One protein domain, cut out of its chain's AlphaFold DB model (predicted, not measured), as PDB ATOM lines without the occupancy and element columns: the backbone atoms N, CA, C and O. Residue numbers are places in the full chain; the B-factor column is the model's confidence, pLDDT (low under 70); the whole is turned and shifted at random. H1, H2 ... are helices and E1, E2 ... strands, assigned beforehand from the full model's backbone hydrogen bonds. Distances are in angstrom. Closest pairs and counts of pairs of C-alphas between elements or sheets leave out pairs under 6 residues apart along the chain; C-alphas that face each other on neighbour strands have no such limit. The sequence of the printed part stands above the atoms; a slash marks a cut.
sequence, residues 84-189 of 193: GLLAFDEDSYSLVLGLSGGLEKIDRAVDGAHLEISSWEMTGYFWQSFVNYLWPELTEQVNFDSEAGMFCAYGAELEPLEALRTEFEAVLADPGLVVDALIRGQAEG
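Overview. This is residues 84 to 189 of the 193 residues of an uncharacterized protein of Subtercola sp. Z020 (UniProt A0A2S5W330). A small sheet of three strands has the long helix H4 lying along one face, and helix H2 standing up from that same face at the E3 side; no named helix covers the other face. Beyond one end of the sheet, H5 turns off from the end of H4 to make a corner and packs on H1, while the short H3 packs on H4. The printed part has 106 residues, with five named helices and three named strands in the order E1 E2 H1 H2 H3 E3 H4 H5; the sheet runs E1, E2, E3, all antiparallel, and the class is mixed, helices and strands. The whole is compact, with a radius of gyration of the C-alphas of 13.7 A, yet elongated, with spans of 46 by 27 by 21 A.

Arrangement. The inner strand E2, residues 93 to 98, has the edge strands E1, residues 84 to 87, and E3, residues 150 to 155, as antiparallel neighbours. E1 and E2 form a hairpin, with N 86 and O 94 at 2.8 A, within hydrogen-bond range; between E2 and E3, N 95 and O 153 are 2.7 A apart, also within range. Residues 143 to 144 make a short antiparallel pairing with residues 153 to 154 of E3. H4, residues 158 to 173, is on the sheet at a height of 9.4 A, over E2 and along the strands, at 1 degree to E2 on the local plane; their closest C-alphas are those of Tyr 93 and Leu 158, 6.1 A. H2, residues 124 to 134, is on the same face, over E3, and stands up from the sheet at 48 degrees; the closest C-alphas of H2 and E3 are those of Gly 124 and Phe 151, 3.8 A. H3, residues 136 to 139, touches H4 at residues 160 to 164 of H4 alone, with the C-alphas of Leu 138 and Pro 160 closest at 5.9 A. H4 and H5, residues 175 to 188, touch only at the corner, and only just, with 3 pairs of C-alphas within 8 A, the closest Val 171 and Leu 177 at 5.8 A; they are about perpendicular at 78 degrees. H5, with its residues 175 to 179 alone, touches H1, residues 104 to 112, at a steep tilt of 48 degrees, the same way; the closest C-alphas are those of Ile 106 and Pro 175, 4.8 A. H1 and E3 are apart. In H1, H2, H4 and H5 every O i to N i+4 pair is within hydrogen-bond range; H3 is too short for such a pair.

Along the chain. E1 begins at C-alpha 84, (8.158, -11.623, 6.749). E2 and E3 measure 16.3 A and 16.7 A from first to last C-alpha. H4, 22.3 A long, begins at C-alpha 158, (10.453, -23.642, 10.265). H5 is 20.0 A, H2 15.3 A and H1 11.9 A long; H3 has four residues. H5 ends at C-alpha 188, (26.638, -5.410, 30.483).

Size, cuts and confidence. The two C-alphas farthest apart are those of Glu 90 and His 114, 45.7 A. The printed part has no cut. The link from H1 to H2, 11 residues, is long. The mean pLDDT of the printed part is 86.9; residues 88 to 90 and 98 to 102 are under 70.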
ATOM      1  N   GLY A  84       8.747 -10.631   7.648       75.62
ATOM      2  CA  GLY A  84       8.158 -11.623   6.749       75.62
ATOM      3  C   GLY A  84       8.922 -12.943   6.778       75.62
ATOM      4  O   GLY A  84      10.145 -12.957   6.724       75.62
ATOM      5  N   LEU A  85       8.193 -14.058   6.838       77.06
ATOM      6  CA  LEU A  85       8.756 -15.401   6.717       77.06
ATOM      7  C   LEU A  85       8.555 -15.910   5.285       77.06
ATOM      8  O   LEU A  85       7.448 -15.848   4.747       77.06
ATOM      9  N   LEU A  86       9.629 -16.381   4.665       76.38
ATOM     10  CA  LEU A  86       9.706 -16.798   3.269       76.38
ATOM     11  C   LEU A  86      10.356 -18.179   3.190       76.38
ATOM     12  O   LEU A  86      11.333 -18.431   3.882       76.38
ATOM     13  N   ALA A  87       9.858 -19.050   2.318       72.56
ATOM     14  CA  ALA A  87      10.561 -20.274   1.949       72.56
ATOM     15  C   ALA A  87      11.416 -20.000   0.704       72.56
ATOM     16  O   ALA A  87      10.897 -19.483  -0.292       72.56
ATOM     17  N   PHE A  88      12.702 -20.336   0.770       63.94
ATOM     18  CA  PHE A  88      13.622 -20.310  -0.363       63.94
ATOM     19  C   PHE A  88      14.075 -21.757  -0.575       63.94
ATOM     20  O   PHE A  88      14.924 -22.240   0.158       63.94
ATOM     21  N   ASP A  89      13.508 -22.441  -1.570       67.06
ATOM     22  CA  ASP A  89      13.746 -23.869  -1.869       67.06
ATOM     23  C   ASP A  89      12.964 -24.882  -0.996       67.06
ATOM     24  O   ASP A  89      12.213 -24.481  -0.104       67.06
ATOM     25  N   GLU A  90      13.041 -26.186  -1.315       66.31
ATOM     26  CA  GLU A  90      12.248 -27.237  -0.638       66.31
ATOM     27  C   GLU A  90      12.694 -27.467   0.814       66.31
ATOM     28  O   GLU A  90      11.876 -27.863   1.645       66.31
ATOM     29  N   ASP A  91      13.953 -27.138   1.122       78.50
ATOM     30  CA  ASP A  91      14.615 -27.494   2.380       78.50
ATOM     31  C   ASP A  91      15.025 -26.282   3.233       78.50
ATOM     32  O   ASP A  91      15.757 -26.447   4.212       78.50
ATOM     33  N   SER A  92      14.627 -25.052   2.873       84.44
ATOM     34  CA  SER A  92      15.018 -23.884   3.670       84.44
ATOM     35  C   SER A  92      13.967 -22.784   3.795       84.44
ATOM     36  O   SER A  92      13.258 -22.399   2.858       84.44
ATOM     37  N   TYR A  93      13.912 -22.241   5.004       87.62
ATOM     38  CA  TYR A  93      13.085 -21.115   5.389       87.62
ATOM     39  C   TYR A  93      13.980 -19.939   5.760       87.62
ATOM     40  O   TYR A  93      15.092 -20.103   6.256       87.62
ATOM     41  N   SER A  94      13.470 -18.733   5.555       88.25
ATOM     42  CA  SER A  94      14.126 -17.492   5.937       88.25
ATOM     43  C   SER A  94      13.132 -16.528   6.564       88.25
ATOM     44  O   SER A  94      12.004 -16.380   6.092       88.25
ATOM     45  N   LEU A  95      13.569 -15.840   7.603       89.31
ATOM     46  CA  LEU A  95      12.916 -14.691   8.190       89.31
ATOM     47  C   LEU A  95      13.644 -13.438   7.714       89.31
ATOM     48  O   LEU A  95      14.826 -13.255   8.002       89.31
ATOM     49  N   VAL A  96      12.923 -12.565   7.021       86.75
ATOM     50  CA  VAL A  96      13.444 -11.310   6.484       86.75
ATOM     51  C   VAL A  96      12.683 -10.145   7.095       86.75
ATOM     52  O   VAL A  96      11.451 -10.132   7.121       86.75
ATOM     53  N   LEU A  97      13.416  -9.140   7.562       79.69
ATOM     54  CA  LEU A  97      12.862  -7.904   8.102       79.69
ATOM     55  C   LEU A  97      13.322  -6.724   7.242       79.69
ATOM     56  O   LEU A  97      14.513  -6.418   7.144       79.69
ATOM     57  N   GLY A  98      12.352  -6.060   6.612       69.88
ATOM     58  CA  GLY A  98      12.575  -4.834   5.856       69.88
ATOM     59  C   GLY A  98      12.621  -3.636   6.799       69.88
ATOM     60  O   GLY A  98      11.590  -3.216   7.319       69.88
ATOM     61  N   LEU A  99      13.807  -3.058   6.988       68.56
ATOM     62  CA  LEU A  99      14.044  -1.957   7.934       68.56
ATOM     63  C   LEU A  99      13.647  -0.574   7.383       68.56
ATOM     64  O   LEU A  99      13.887   0.455   8.007       68.56
ATOM     65  N   SER A 100      13.030  -0.532   6.201       56.28
ATOM     66  CA  SER A 100      12.741   0.690   5.443       56.28
ATOM     67  C   SER A 100      11.431   1.397   5.827       56.28
ATOM     68  O   SER A 100      11.041   2.364   5.172       56.28
ATOM     69  N   GLY A 101      10.757   0.975   6.899       55.12
ATOM     70  CA  GLY A 101       9.575   1.656   7.431       55.12
ATOM     71  C   GLY A 101       9.273   1.242   8.868       55.12
ATOM     72  O   GLY A 101       9.681   0.173   9.292       55.12
ATOM     73  N   GLY A 102       8.579   2.102   9.620       62.03
ATOM     74  CA  GLY A 102       7.984   1.835  10.944       62.03
ATOM     75  C   GLY A 102       8.908   1.610  12.144       62.03
ATOM     76  O   GLY A 102       8.408   1.468  13.259       62.03
ATOM     77  N   LEU A 103      10.224   1.749  11.975       75.81
ATOM     78  CA  LEU A 103      11.146   1.931  13.102       75.81
ATOM     79  C   LEU A 103      11.067   3.334  13.728       75.81
ATOM     80  O   LEU A 103      11.666   3.557  14.769       75.81
ATOM     81  N   GLU A 104      10.299   4.276  13.169       82.81
ATOM     82  CA  GLU A 104      10.184   5.657  13.683       82.81
ATOM     83  C   GLU A 104       9.770   5.733  15.161       82.81
ATOM     84  O   GLU A 104      10.160   6.648  15.887       82.81
ATOM     85  N   LYS A 105       8.946   4.784  15.622       85.88
ATOM     86  CA  LYS A 105       8.552   4.711  17.035       85.88
ATOM     87  C   LYS A 105       9.711   4.262  17.922       85.88
ATOM     88  O   LYS A 105       9.806   4.736  19.048       85.88
ATOM     89  N   ILE A 106      10.547   3.363  17.411       87.81
ATOM     90  CA  ILE A 106      11.745   2.862  18.084       87.81
ATOM     91  C   ILE A 106      12.808   3.958  18.102       87.81
ATOM     92  O   ILE A 106      13.276   4.301  19.177       87.81
ATOM     93  N   ASP A 107      13.080   4.591  16.961       87.25
ATOM     94  CA  ASP A 107      13.975   5.749  16.829       87.25
ATOM     95  C   ASP A 107      13.609   6.855  17.832       87.25
ATOM     96  O   ASP A 107      14.420   7.242  18.667       87.25
ATOM     97  N   ARG A 108      12.329   7.248  17.889       89.81
ATOM     98  CA  ARG A 108      11.846   8.224  18.880       89.81
ATOM     99  C   ARG A 108      12.022   7.762  20.330       89.81
ATOM    100  O   ARG A 108      12.233   8.597  21.206       89.81
ATOM    101  N   ALA A 109      11.840   6.474  20.612       91.44
ATOM    102  CA  ALA A 109      11.985   5.943  21.964       91.44
ATOM    103  C   ALA A 109      13.455   5.923  22.403       91.44
ATOM    104  O   ALA A 109      13.751   6.322  23.526       91.44
ATOM    105  N   VAL A 110      14.359   5.531  21.503       90.31
ATOM    106  CA  VAL A 110      15.815   5.559  21.693       90.31
ATOM    107  C   VAL A 110      16.295   6.997  21.920       90.31
ATOM    108  O   VAL A 110      16.956   7.261  22.927       90.31
ATOM    109  N   ASP A 111      15.856   7.944  21.083       90.00
ATOM    110  CA  ASP A 111      16.117   9.381  21.252       90.00
ATOM    111  C   ASP A 111      15.595   9.905  22.599       90.00
ATOM    112  O   ASP A 111      16.292  10.619  23.326       90.00
ATOM    113  N   GLY A 112      14.358   9.542  22.954       91.31
ATOM    114  CA  GLY A 112      13.719   9.938  24.210       91.31
ATOM    115  C   GLY A 112      14.393   9.353  25.455       91.31
ATOM    116  O   GLY A 112      14.304   9.946  26.529       91.31
ATOM    117  N   ALA A 113      15.084   8.223  25.308       91.19
ATOM    118  CA  ALA A 113      15.904   7.601  26.343       91.19
ATOM    119  C   ALA A 113      17.344   8.145  26.384       91.19
ATOM    120  O   ALA A 113      18.118   7.727  27.243       91.19
ATOM    121  N   HIS A 114      17.695   9.085  25.497       88.88
ATOM    122  CA  HIS A 114      19.035   9.668  25.375       88.88
ATOM    123  C   HIS A 114      20.143   8.628  25.135       88.88
ATOM    124  O   HIS A 114      21.266   8.790  25.614       88.88
ATOM    125  N   LEU A 115      19.829   7.560  24.399       86.81
ATOM    126  CA  LEU A 115      20.820   6.577  23.973       86.81
ATOM    127  C   LEU A 115      21.552   7.099  22.733       86.81
ATOM    128  O   LEU A 115      20.926   7.585  21.795       86.81
ATOM    129  N   GLU A 116      22.880   6.982  22.708       85.06
ATOM    130  CA  GLU A 116      23.711   7.369  21.557       85.06
ATOM    131  C   GLU A 116      23.667   6.298  20.451       85.06
ATOM    132  O   GLU A 116      24.688   5.727  20.082       85.06
ATOM    133  N   ILE A 117      22.465   5.981  19.960       82.75
ATOM    134  CA  ILE A 117      22.226   5.039  18.861       82.75
ATOM    135  C   ILE A 117      21.309   5.734  17.864       82.75
ATOM    136  O   ILE A 117      20.175   6.075  18.193       82.75
ATOM    137  N   SER A 118      21.785   5.945  16.642       76.25
ATOM    138  CA  SER A 118      20.977   6.549  15.584       76.25
ATOM    139  C   SER A 118      20.224   5.501  14.761       76.25
ATOM    140  O   SER A 118      20.664   4.361  14.606       76.25
ATOM    141  N   SER A 119      19.112   5.893  14.137       72.69
ATOM    142  CA  SER A 119      18.377   5.030  13.194       72.69
ATOM    143  C   SER A 119      19.213   4.485  12.040       72.69
ATOM    144  O   SER A 119      18.909   3.410  11.530       72.69
ATOM    145  N   TRP A 120      20.273   5.183  11.637       71.56
ATOM    146  CA  TRP A 120      21.194   4.727  10.592       71.56
ATOM    147  C   TRP A 120      22.110   3.593  11.065       71.56
ATOM    148  O   TRP A 120      22.634   2.851  10.237       71.56
ATOM    149  N   GLU A 121      22.308   3.468  12.377       79.38
ATOM    150  CA  GLU A 121      23.094   2.406  13.009       79.38
ATOM    151  C   GLU A 121      22.247   1.160  13.287       79.38
ATOM    152  O   GLU A 121      22.795   0.064  13.358       79.38
ATOM    153  N   MET A 122      20.914   1.293  13.333       84.19
ATOM    154  CA  MET A 122      19.959   0.183  13.477       84.19
ATOM    155  C   MET A 122      19.798  -0.642  12.184       84.19
ATOM    156  O   MET A 122      18.691  -0.875  11.693       84.19
ATOM    157  N   THR A 123      20.930  -1.066  11.621       87.19
ATOM    158  CA  THR A 123      21.058  -1.905  10.424       87.19
ATOM    159  C   THR A 123      20.637  -3.357  10.675       87.19
ATOM    160  O   THR A 123      20.347  -3.750  11.803       87.19
ATOM    161  N   GLY A 124      20.632  -4.208   9.643       89.25
ATOM    162  CA  GLY A 124      20.377  -5.639   9.834       89.25
ATOM    163  C   GLY A 124      21.366  -6.308  10.791       89.25
ATOM    164  O   GLY A 124      20.962  -7.180  11.555       89.25
ATOM    165  N   TYR A 125      22.625  -5.864  10.805       90.69
ATOM    166  CA  TYR A 125      23.643  -6.352  11.738       90.69
ATOM    167  C   TYR A 125      23.318  -5.983  13.187       90.69
ATOM    168  O   TYR A 125      23.305  -6.864  14.044       90.69
ATOM    169  N   PHE A 126      22.905  -4.735  13.436       92.06
ATOM    170  CA  PHE A 126      22.407  -4.310  14.746       92.06
ATOM    171  C   PHE A 126      21.286  -5.229  15.230       92.06
ATOM    172  O   PHE A 126      21.326  -5.728  16.353       92.06
ATOM    173  N   TRP A 127      20.308  -5.509  14.367       91.44
ATOM    174  CA  TRP A 127      19.181  -6.372  14.712       91.44
ATOM    175  C   TRP A 127      19.597  -7.828  14.923       91.44
ATOM    176  O   TRP A 127      19.072  -8.480  15.821       91.44
ATOM    177  N   GLN A 128      20.580  -8.325  14.175       93.31
ATOM    178  CA  GLN A 128      21.190  -9.628  14.427       93.31
ATOM    179  C   GLN A 128      21.872  -9.675  15.798       93.31
ATOM    180  O   GLN A 128      21.655 -10.614  16.566       93.31
ATOM    181  N   SER A 129      22.679  -8.672  16.133       93.00
ATOM    182  CA  SER A 129      23.318  -8.543  17.447       93.00
ATOM    183  C   SER A 129      22.268  -8.461  18.563       93.00
ATOM    184  O   SER A 129      22.401  -9.108  19.602       93.00
ATOM    185  N   PHE A 130      21.173  -7.745  18.311       93.50
ATOM    186  CA  PHE A 130      20.054  -7.578  19.231       93.50
ATOM    187  C   PHE A 130      19.316  -8.893  19.520       93.50
ATOM    188  O   PHE A 130      19.101  -9.231  20.686       93.50
ATOM    189  N   VAL A 131      18.977  -9.680  18.493       93.50
ATOM    190  CA  VAL A 131      18.309 -10.976  18.708       93.50
ATOM    191  C   VAL A 131      19.238 -12.026  19.314       93.50
ATOM    192  O   VAL A 131      18.784 -12.818  20.134       93.50
ATOM    193  N   ASN A 132      20.538 -11.995  18.993       93.81
ATOM    194  CA  ASN A 132      21.534 -12.856  19.645       93.81
ATOM    195  C   ASN A 132      21.636 -12.585  21.148       93.81
ATOM    196  O   ASN A 132      21.905 -13.495  21.925       93.81
ATOM    197  N   TYR A 133      21.434 -11.335  21.554       95.06
ATOM    198  CA  TYR A 133      21.444 -10.950  22.957       95.06
ATOM    199  C   TYR A 133      20.162 -11.371  23.690       95.06
ATOM    200  O   TYR A 133      20.235 -11.867  24.813       95.06
ATOM    201  N   LEU A 134      18.990 -11.177  23.079       94.88
ATOM    202  CA  LEU A 134      17.713 -11.470  23.738       94.88
ATOM    203  C   LEU A 134      17.349 -12.955  23.756       94.88
ATOM    204  O   LEU A 134      16.767 -13.414  24.741       94.88
ATOM    205  N   TRP A 135      17.661 -13.680  22.683       95.12
ATOM    206  CA  TRP A 135      17.195 -15.051  22.470       95.12
ATOM    207  C   TRP A 135      18.306 -15.967  21.934       95.12
ATOM    208  O   TRP A 135      18.124 -16.577  20.876       95.12
ATOM    209  N   PRO A 136      19.451 -16.086  22.635       94.38
ATOM    210  CA  PRO A 136      20.588 -16.877  22.162       94.38
ATOM    211  C   PRO A 136      20.208 -18.330  21.833       94.38
ATOM    212  O   PRO A 136      20.712 -18.901  20.874       94.38
ATOM    213  N   GLU A 137      19.254 -18.919  22.553       93.25
ATOM    214  CA  GLU A 137      18.806 -20.297  22.317       93.25
ATOM    215  C   GLU A 137      18.044 -20.465  20.989       93.25
ATOM    216  O   GLU A 137      18.069 -21.538  20.383       93.25
ATOM    217  N   LEU A 138      17.352 -19.417  20.525       91.31
ATOM    218  CA  LEU A 138      16.715 -19.410  19.203       91.31
ATOM    219  C   LEU A 138      17.751 -19.144  18.111       91.31
ATOM    220  O   LEU A 138      17.676 -19.734  17.034       91.31
ATOM    221  N   THR A 139      18.731 -18.279  18.388       92.12
ATOM    222  CA  THR A 139      19.757 -17.918  17.409       92.12
ATOM    223  C   THR A 139      20.807 -19.005  17.191       92.12
ATOM    224  O   THR A 139      21.395 -19.057  16.117       92.12
ATOM    225  N   GLU A 140      20.986 -19.931  18.136       94.00
ATOM    226  CA  GLU A 140      21.797 -21.147  17.961       94.00
ATOM    227  C   GLU A 140      21.226 -22.122  16.914       94.00
ATOM    228  O   GLU A 140      21.953 -22.975  16.400       94.00
ATOM    229  N   GLN A 141      19.936 -22.009  16.588       92.81
ATOM    230  CA  GLN A 141      19.219 -22.926  15.690       92.81
ATOM    231  C   GLN A 141      19.024 -22.362  14.277       92.81
ATOM    232  O   GLN A 141      18.511 -23.056  13.395       92.81
ATOM    233  N   VAL A 142      19.421 -21.111  14.051       93.81
ATOM    234  CA  VAL A 142      19.299 -20.427  12.763       93.81
ATOM    235  C   VAL A 142      20.641 -19.834  12.356       93.81
ATOM    236  O   VAL A 142      21.498 -19.528  13.177       93.81
ATOM    237  N   ASN A 143      20.828 -19.655  11.059       94.94
ATOM    238  CA  ASN A 143      21.944 -18.905  10.509       94.94
ATOM    239  C   ASN A 143      21.495 -17.477  10.201       94.94
ATOM    240  O   ASN A 143      20.305 -17.218  10.036       94.94
ATOM    241  N   PHE A 144      22.451 -16.558  10.075       94.25
ATOM    242  CA  PHE A 144      22.179 -15.175   9.697       94.25
ATOM    243  C   PHE A 144      22.904 -14.793   8.414       94.25
ATOM    244  O   PHE A 144      24.028 -15.231   8.176       94.25
ATOM    245  N   ASP A 145      22.254 -13.943   7.629       92.88
ATOM    246  CA  ASP A 145      22.820 -13.280   6.449       92.88
ATOM    247  C   ASP A 145      22.330 -11.826   6.409       92.88
ATOM    248  O   ASP A 145      21.731 -11.357   5.442       92.88
ATOM    249  N   SER A 146      22.441 -11.143   7.552       91.75
ATOM    250  CA  SER A 146      21.957  -9.770   7.680       91.75
ATOM    251  C   SER A 146      22.869  -8.796   6.939       91.75
ATOM    252  O   SER A 146      24.083  -8.962   6.895       91.75
ATOM    253  N   GLU A 147      22.283  -7.730   6.407       86.12
ATOM    254  CA  GLU A 147      22.969  -6.663   5.686       86.12
ATOM    255  C   GLU A 147      22.569  -5.283   6.226       86.12
ATOM    256  O   GLU A 147      21.624  -5.132   7.001       86.12
ATOM    257  N   ALA A 148      23.245  -4.225   5.762       79.25
ATOM    258  CA  ALA A 148      23.029  -2.858   6.241       79.25
ATOM    259  C   ALA A 148      21.548  -2.407   6.212       79.25
ATOM    260  O   ALA A 148      21.111  -1.661   7.082       79.25
ATOM    261  N   GLY A 149      20.766  -2.867   5.230       81.19
ATOM    262  CA  GLY A 149      19.352  -2.500   5.076       81.19
ATOM    263  C   GLY A 149      18.342  -3.585   5.456       81.19
ATOM    264  O   GLY A 149      17.140  -3.354   5.309       81.19
ATOM    265  N   MET A 150      18.793  -4.767   5.880       85.50
ATOM    266  CA  MET A 150      17.928  -5.940   5.991       85.50
ATOM    267  C   MET A 150      18.446  -6.903   7.047       85.50
ATOM    268  O   MET A 150      19.562  -7.397   6.948       85.50
ATOM    269  N   PHE A 151      17.616  -7.213   8.034       90.75
ATOM    270  CA  PHE A 151      17.877  -8.363   8.890       90.75
ATOM    271  C   PHE A 151      17.410  -9.634   8.176       90.75
ATOM    272  O   PHE A 151      16.310  -9.657   7.611       90.75
ATOM    273  N   CYS A 152      18.238 -10.677   8.217       92.56
ATOM    274  CA  CYS A 152      17.934 -11.974   7.626       92.56
ATOM    275  C   CYS A 152      18.425 -13.103   8.534       92.56
ATOM    276  O   CYS A 152      19.604 -13.154   8.898       92.56
ATOM    277  N   ALA A 153      17.518 -14.023   8.851       94.62
ATOM    278  CA  ALA A 153      17.820 -15.306   9.470       94.62
ATOM    279  C   ALA A 153      17.284 -16.437   8.587       94.62
ATOM    280  O   ALA A 153      16.250 -16.270   7.949       94.62
ATOM    281  N   TYR A 154      17.948 -17.587   8.544       93.50
ATOM    282  CA  TYR A 154      17.519 -18.731   7.741       93.50
ATOM    283  C   TYR A 154      17.895 -20.064   8.382       93.50
ATOM    284  O   TYR A 154      18.828 -20.154   9.179       93.50
ATOM    285  N   GLY A 155      17.171 -21.120   8.032       92.31
ATOM    286  CA  GLY A 155      17.350 -22.445   8.614       92.31
ATOM    287  C   GLY A 155      16.554 -23.511   7.873       92.31
ATOM    288  O   GLY A 155      15.660 -23.201   7.086       92.31
ATOM    289  N   ALA A 156      16.900 -24.772   8.126       89.44
ATOM    290  CA  ALA A 156      16.181 -25.915   7.563       89.44
ATOM    291  C   ALA A 156      14.813 -26.118   8.233       89.44
ATOM    292  O   ALA A 156      13.849 -26.525   7.592       89.44
ATOM    293  N   GLU A 157      14.713 -25.779   9.519       89.69
ATOM    294  CA  GLU A 157      13.498 -25.948  10.307       89.69
ATOM    295  C   GLU A 157      12.696 -24.649  10.385       89.69
ATOM    296  O   GLU A 157      13.232 -23.567  10.632       89.69
ATOM    297  N   LEU A 158      11.380 -24.771  10.210       87.38
ATOM    298  CA  LEU A 158      10.453 -23.642  10.265       87.38
ATOM    299  C   LEU A 158      10.248 -23.122  11.696       87.38
ATOM    300  O   LEU A 158      10.108 -21.918  11.906       87.38
ATOM    301  N   GLU A 159      10.225 -24.026  12.675       91.19
ATOM    302  CA  GLU A 159       9.800 -23.733  14.050       91.19
ATOM    303  C   GLU A 159      10.694 -22.697  14.762       91.19
ATOM    304  O   GLU A 159      10.142 -21.716  15.270       91.19
ATOM    305  N   PRO A 160      12.040 -22.774  14.703       91.75
ATOM    306  CA  PRO A 160      12.900 -21.742  15.286       91.75
ATOM    307  C   PRO A 160      12.704 -20.358  14.655       91.75
ATOM    308  O   PRO A 160      12.759 -19.339  15.346       91.75
ATOM    309  N   LEU A 161      12.434 -20.297  13.347       91.69
ATOM    310  CA  LEU A 161      12.206 -19.037  12.636       91.69
ATOM    311  C   LEU A 161      10.832 -18.436  12.952       91.69
ATOM    312  O   LEU A 161      10.711 -17.214  13.040       91.69
ATOM    313  N   GLU A 162       9.800 -19.260  13.147       90.25
ATOM    314  CA  GLU A 162       8.484 -18.801  13.611       90.25
ATOM    315  C   GLU A 162       8.525 -18.301  15.059       90.25
ATOM    316  O   GLU A 162       7.918 -17.266  15.367       90.25
ATOM    317  N   ALA A 163       9.270 -18.987  15.930       92.50
ATOM    318  CA  ALA A 163       9.509 -18.547  17.300       92.50
ATOM    319  C   ALA A 163      10.249 -17.203  17.316       92.50
ATOM    320  O   ALA A 163       9.751 -16.233  17.892       92.50
ATOM    321  N   LEU A 164      11.370 -17.106  16.589       92.50
ATOM    322  CA  LEU A 164      12.141 -15.870  16.465       92.50
ATOM    323  C   LEU A 164      11.287 -14.735  15.897       92.50
ATOM    324  O   LEU A 164      11.309 -13.629  16.423       92.50
ATOM    325  N   ARG A 165      10.481 -15.006  14.865       90.19
ATOM    326  CA  ARG A 165       9.554 -14.021  14.298       90.19
ATOM    327  C   ARG A 165       8.561 -13.506  15.334       90.19
ATOM    328  O   ARG A 165       8.333 -12.304  15.389       90.19
ATOM    329  N   THR A 166       7.956 -14.397  16.113       89.94
ATOM    330  CA  THR A 166       6.928 -14.035  17.101       89.94
ATOM    331  C   THR A 166       7.503 -13.129  18.183       89.94
ATOM    332  O   THR A 166       6.939 -12.075  18.477       89.94
ATOM    333  N   GLU A 167       8.650 -13.515  18.735       91.44
ATOM    334  CA  GLU A 167       9.364 -12.736  19.748       91.44
ATOM    335  C   GLU A 167       9.822 -11.381  19.191       91.44
ATOM    336  O   GLU A 167       9.638 -10.330  19.813       91.44
ATOM    337  N   PHE A 168      10.345 -11.379  17.964       88.81
ATOM    338  CA  PHE A 168      10.820 -10.162  17.328       88.81
ATOM    339  C   PHE A 168       9.668  -9.198  16.995       88.81
ATOM    340  O   PHE A 168       9.774  -7.999  17.251       88.81
ATOM    341  N   GLU A 169       8.526  -9.700  16.517       86.88
ATOM    342  CA  GLU A 169       7.308  -8.904  16.315       86.88
ATOM    343  C   GLU A 169       6.795  -8.287  17.622       86.88
ATOM    344  O   GLU A 169       6.384  -7.124  17.625       86.88
ATOM    345  N   ALA A 170       6.855  -9.024  18.735       87.56
ATOM    346  CA  ALA A 170       6.458  -8.509  20.044       87.56
ATOM    347  C   ALA A 170       7.347  -7.338  20.491       87.56
ATOM    348  O   ALA A 170       6.832  -6.318  20.950       87.56
ATOM    349  N   VAL A 171       8.665  -7.444  20.293       87.81
ATOM    350  CA  VAL A 171       9.600  -6.357  20.616       87.81
ATOM    351  C   VAL A 171       9.423  -5.157  19.684       87.81
ATOM    352  O   VAL A 171       9.409  -4.020  20.148       87.81
ATOM    353  N   LEU A 172       9.222  -5.372  18.383       85.12
ATOM    354  CA  LEU A 172       8.982  -4.271  17.440       85.12
ATOM    355  C   LEU A 172       7.656  -3.537  17.712       85.12
ATOM    356  O   LEU A 172       7.528  -2.350  17.396       85.12
ATOM    357  N   ALA A 173       6.670  -4.217  18.301       86.69
ATOM    358  CA  ALA A 173       5.400  -3.613  18.694       86.69
ATOM    359  C   ALA A 173       5.509  -2.721  19.947       86.69
ATOM    360  O   ALA A 173       4.669  -1.831  20.119       86.69
ATOM    361  N   ASP A 174       6.532  -2.921  20.784       89.19
ATOM    362  CA  ASP A 174       6.769  -2.162  22.013       89.19
ATOM    363  C   ASP A 174       8.187  -1.554  22.046       89.19
ATOM    364  O   ASP A 174       9.141  -2.188  22.506       89.19
ATOM    365  N   PRO A 175       8.339  -0.282  21.624       89.31
ATOM    366  CA  PRO A 175       9.615   0.428  21.674       89.31
ATOM    367  C   PRO A 175      10.276   0.462  23.059       89.31
ATOM    368  O   PRO A 175      11.497   0.596  23.138       89.31
ATOM    369  N   GLY A 176       9.498   0.347  24.144       91.50
ATOM    370  CA  GLY A 176      10.039   0.294  25.500       91.50
ATOM    371  C   GLY A 176      10.907  -0.943  25.723       91.50
ATOM    372  O   GLY A 176      11.978  -0.832  26.315       91.50
ATOM    373  N   LEU A 177      10.517  -2.092  25.160       92.44
ATOM    374  CA  LEU A 177      11.302  -3.328  25.245       92.44
ATOM    375  C   LEU A 177      12.642  -3.208  24.514       92.44
ATOM    376  O   LEU A 177      13.647  -3.738  24.990       92.44
ATOM    377  N   VAL A 178      12.674  -2.483  23.390       91.69
ATOM    378  CA  VAL A 178      13.924  -2.192  22.670       91.69
ATOM    379  C   VAL A 178      14.842  -1.335  23.533       91.69
ATOM    380  O   VAL A 178      15.996  -1.699  23.751       91.69
ATOM    381  N   VAL A 179      14.327  -0.229  24.073       93.38
ATOM    382  CA  VAL A 179      15.098   0.679  24.937       93.38
ATOM    383  C   VAL A 179      15.636  -0.050  26.171       93.38
ATOM    384  O   VAL A 179      16.823   0.059  26.477       93.38
ATOM    385  N   ASP A 180      14.802  -0.838  26.849       95.06
ATOM    386  CA  ASP A 180      15.202  -1.595  28.038       95.06
ATOM    387  C   ASP A 180      16.291  -2.630  27.726       95.06
ATOM    388  O   ASP A 180      17.215  -2.832  28.522       95.06
ATOM    389  N   ALA A 181      16.197  -3.299  26.574       93.88
ATOM    390  CA  ALA A 181      17.213  -4.238  26.116       93.88
ATOM    391  C   ALA A 181      18.543  -3.531  25.821       93.88
ATOM    392  O   ALA A 181      19.588  -4.023  26.249       93.88
ATOM    393  N   LEU A 182      18.503  -2.364  25.171       92.56
ATOM    394  CA  LEU A 182      19.690  -1.564  24.859       92.56
ATOM    395  C   LEU A 182      20.382  -1.034  26.117       92.56
ATOM    396  O   LEU A 182      21.593  -1.202  26.252       92.56
ATOM    397  N   ILE A 183      19.630  -0.464  27.065       93.94
ATOM    398  CA  ILE A 183      20.176   0.013  28.349       93.94
ATOM    399  C   ILE A 183      20.863  -1.134  29.093       93.94
ATOM    400  O   ILE A 183      21.973  -0.980  29.605       93.94
ATOM    401  N   ARG A 184      20.203  -2.296  29.150       95.00
ATOM    402  CA  ARG A 184      20.748  -3.477  29.820       95.00
ATOM    403  C   ARG A 184      22.011  -3.977  29.123       95.00
ATOM    404  O   ARG A 184      23.016  -4.175  29.793       95.00
ATOM    405  N   GLY A 185      21.984  -4.096  27.797       92.56
ATOM    406  CA  GLY A 185      23.141  -4.525  27.014       92.56
ATOM    407  C   GLY A 185      24.336  -3.587  27.192       92.56
ATOM    408  O   GLY A 185      25.435  -4.053  27.478       92.56
ATOM    409  N   GLN A 186      24.128  -2.269  27.149       89.56
ATOM    410  CA  GLN A 186      25.192  -1.294  27.413       89.56
ATOM    411  C   GLN A 186      25.774  -1.431  28.827       89.56
ATOM    412  O   GLN A 186      26.992  -1.400  28.999       89.56
ATOM    413  N   ALA A 187      24.925  -1.620  29.843       91.62
ATOM    414  CA  ALA A 187      25.376  -1.838  31.218       91.62
ATOM    415  C   ALA A 187      26.188  -3.138  31.379       91.62
ATOM    416  O   ALA A 187      27.058  -3.221  32.248       91.62
ATOM    417  N   GLU A 188      25.918  -4.136  30.539       93.38
ATOM    418  CA  GLU A 188      26.638  -5.410  30.483       93.38
ATOM    419  C   GLU A 188      27.904  -5.352  29.602       93.38
ATOM    420  O   GLU A 188      28.712  -6.281  29.631       93.38
ATOM    421  N   GLY A 189      28.131  -4.244  28.884       90.31
ATOM    422  CA  GLY A 189      29.259  -4.081  27.960       90.31
ATOM    423  C   GLY A 189      29.057  -4.809  26.629       90.31
ATOM    424  O   GLY A 189      30.022  -5.295  26.039       90.31
TER     425      GLY A 189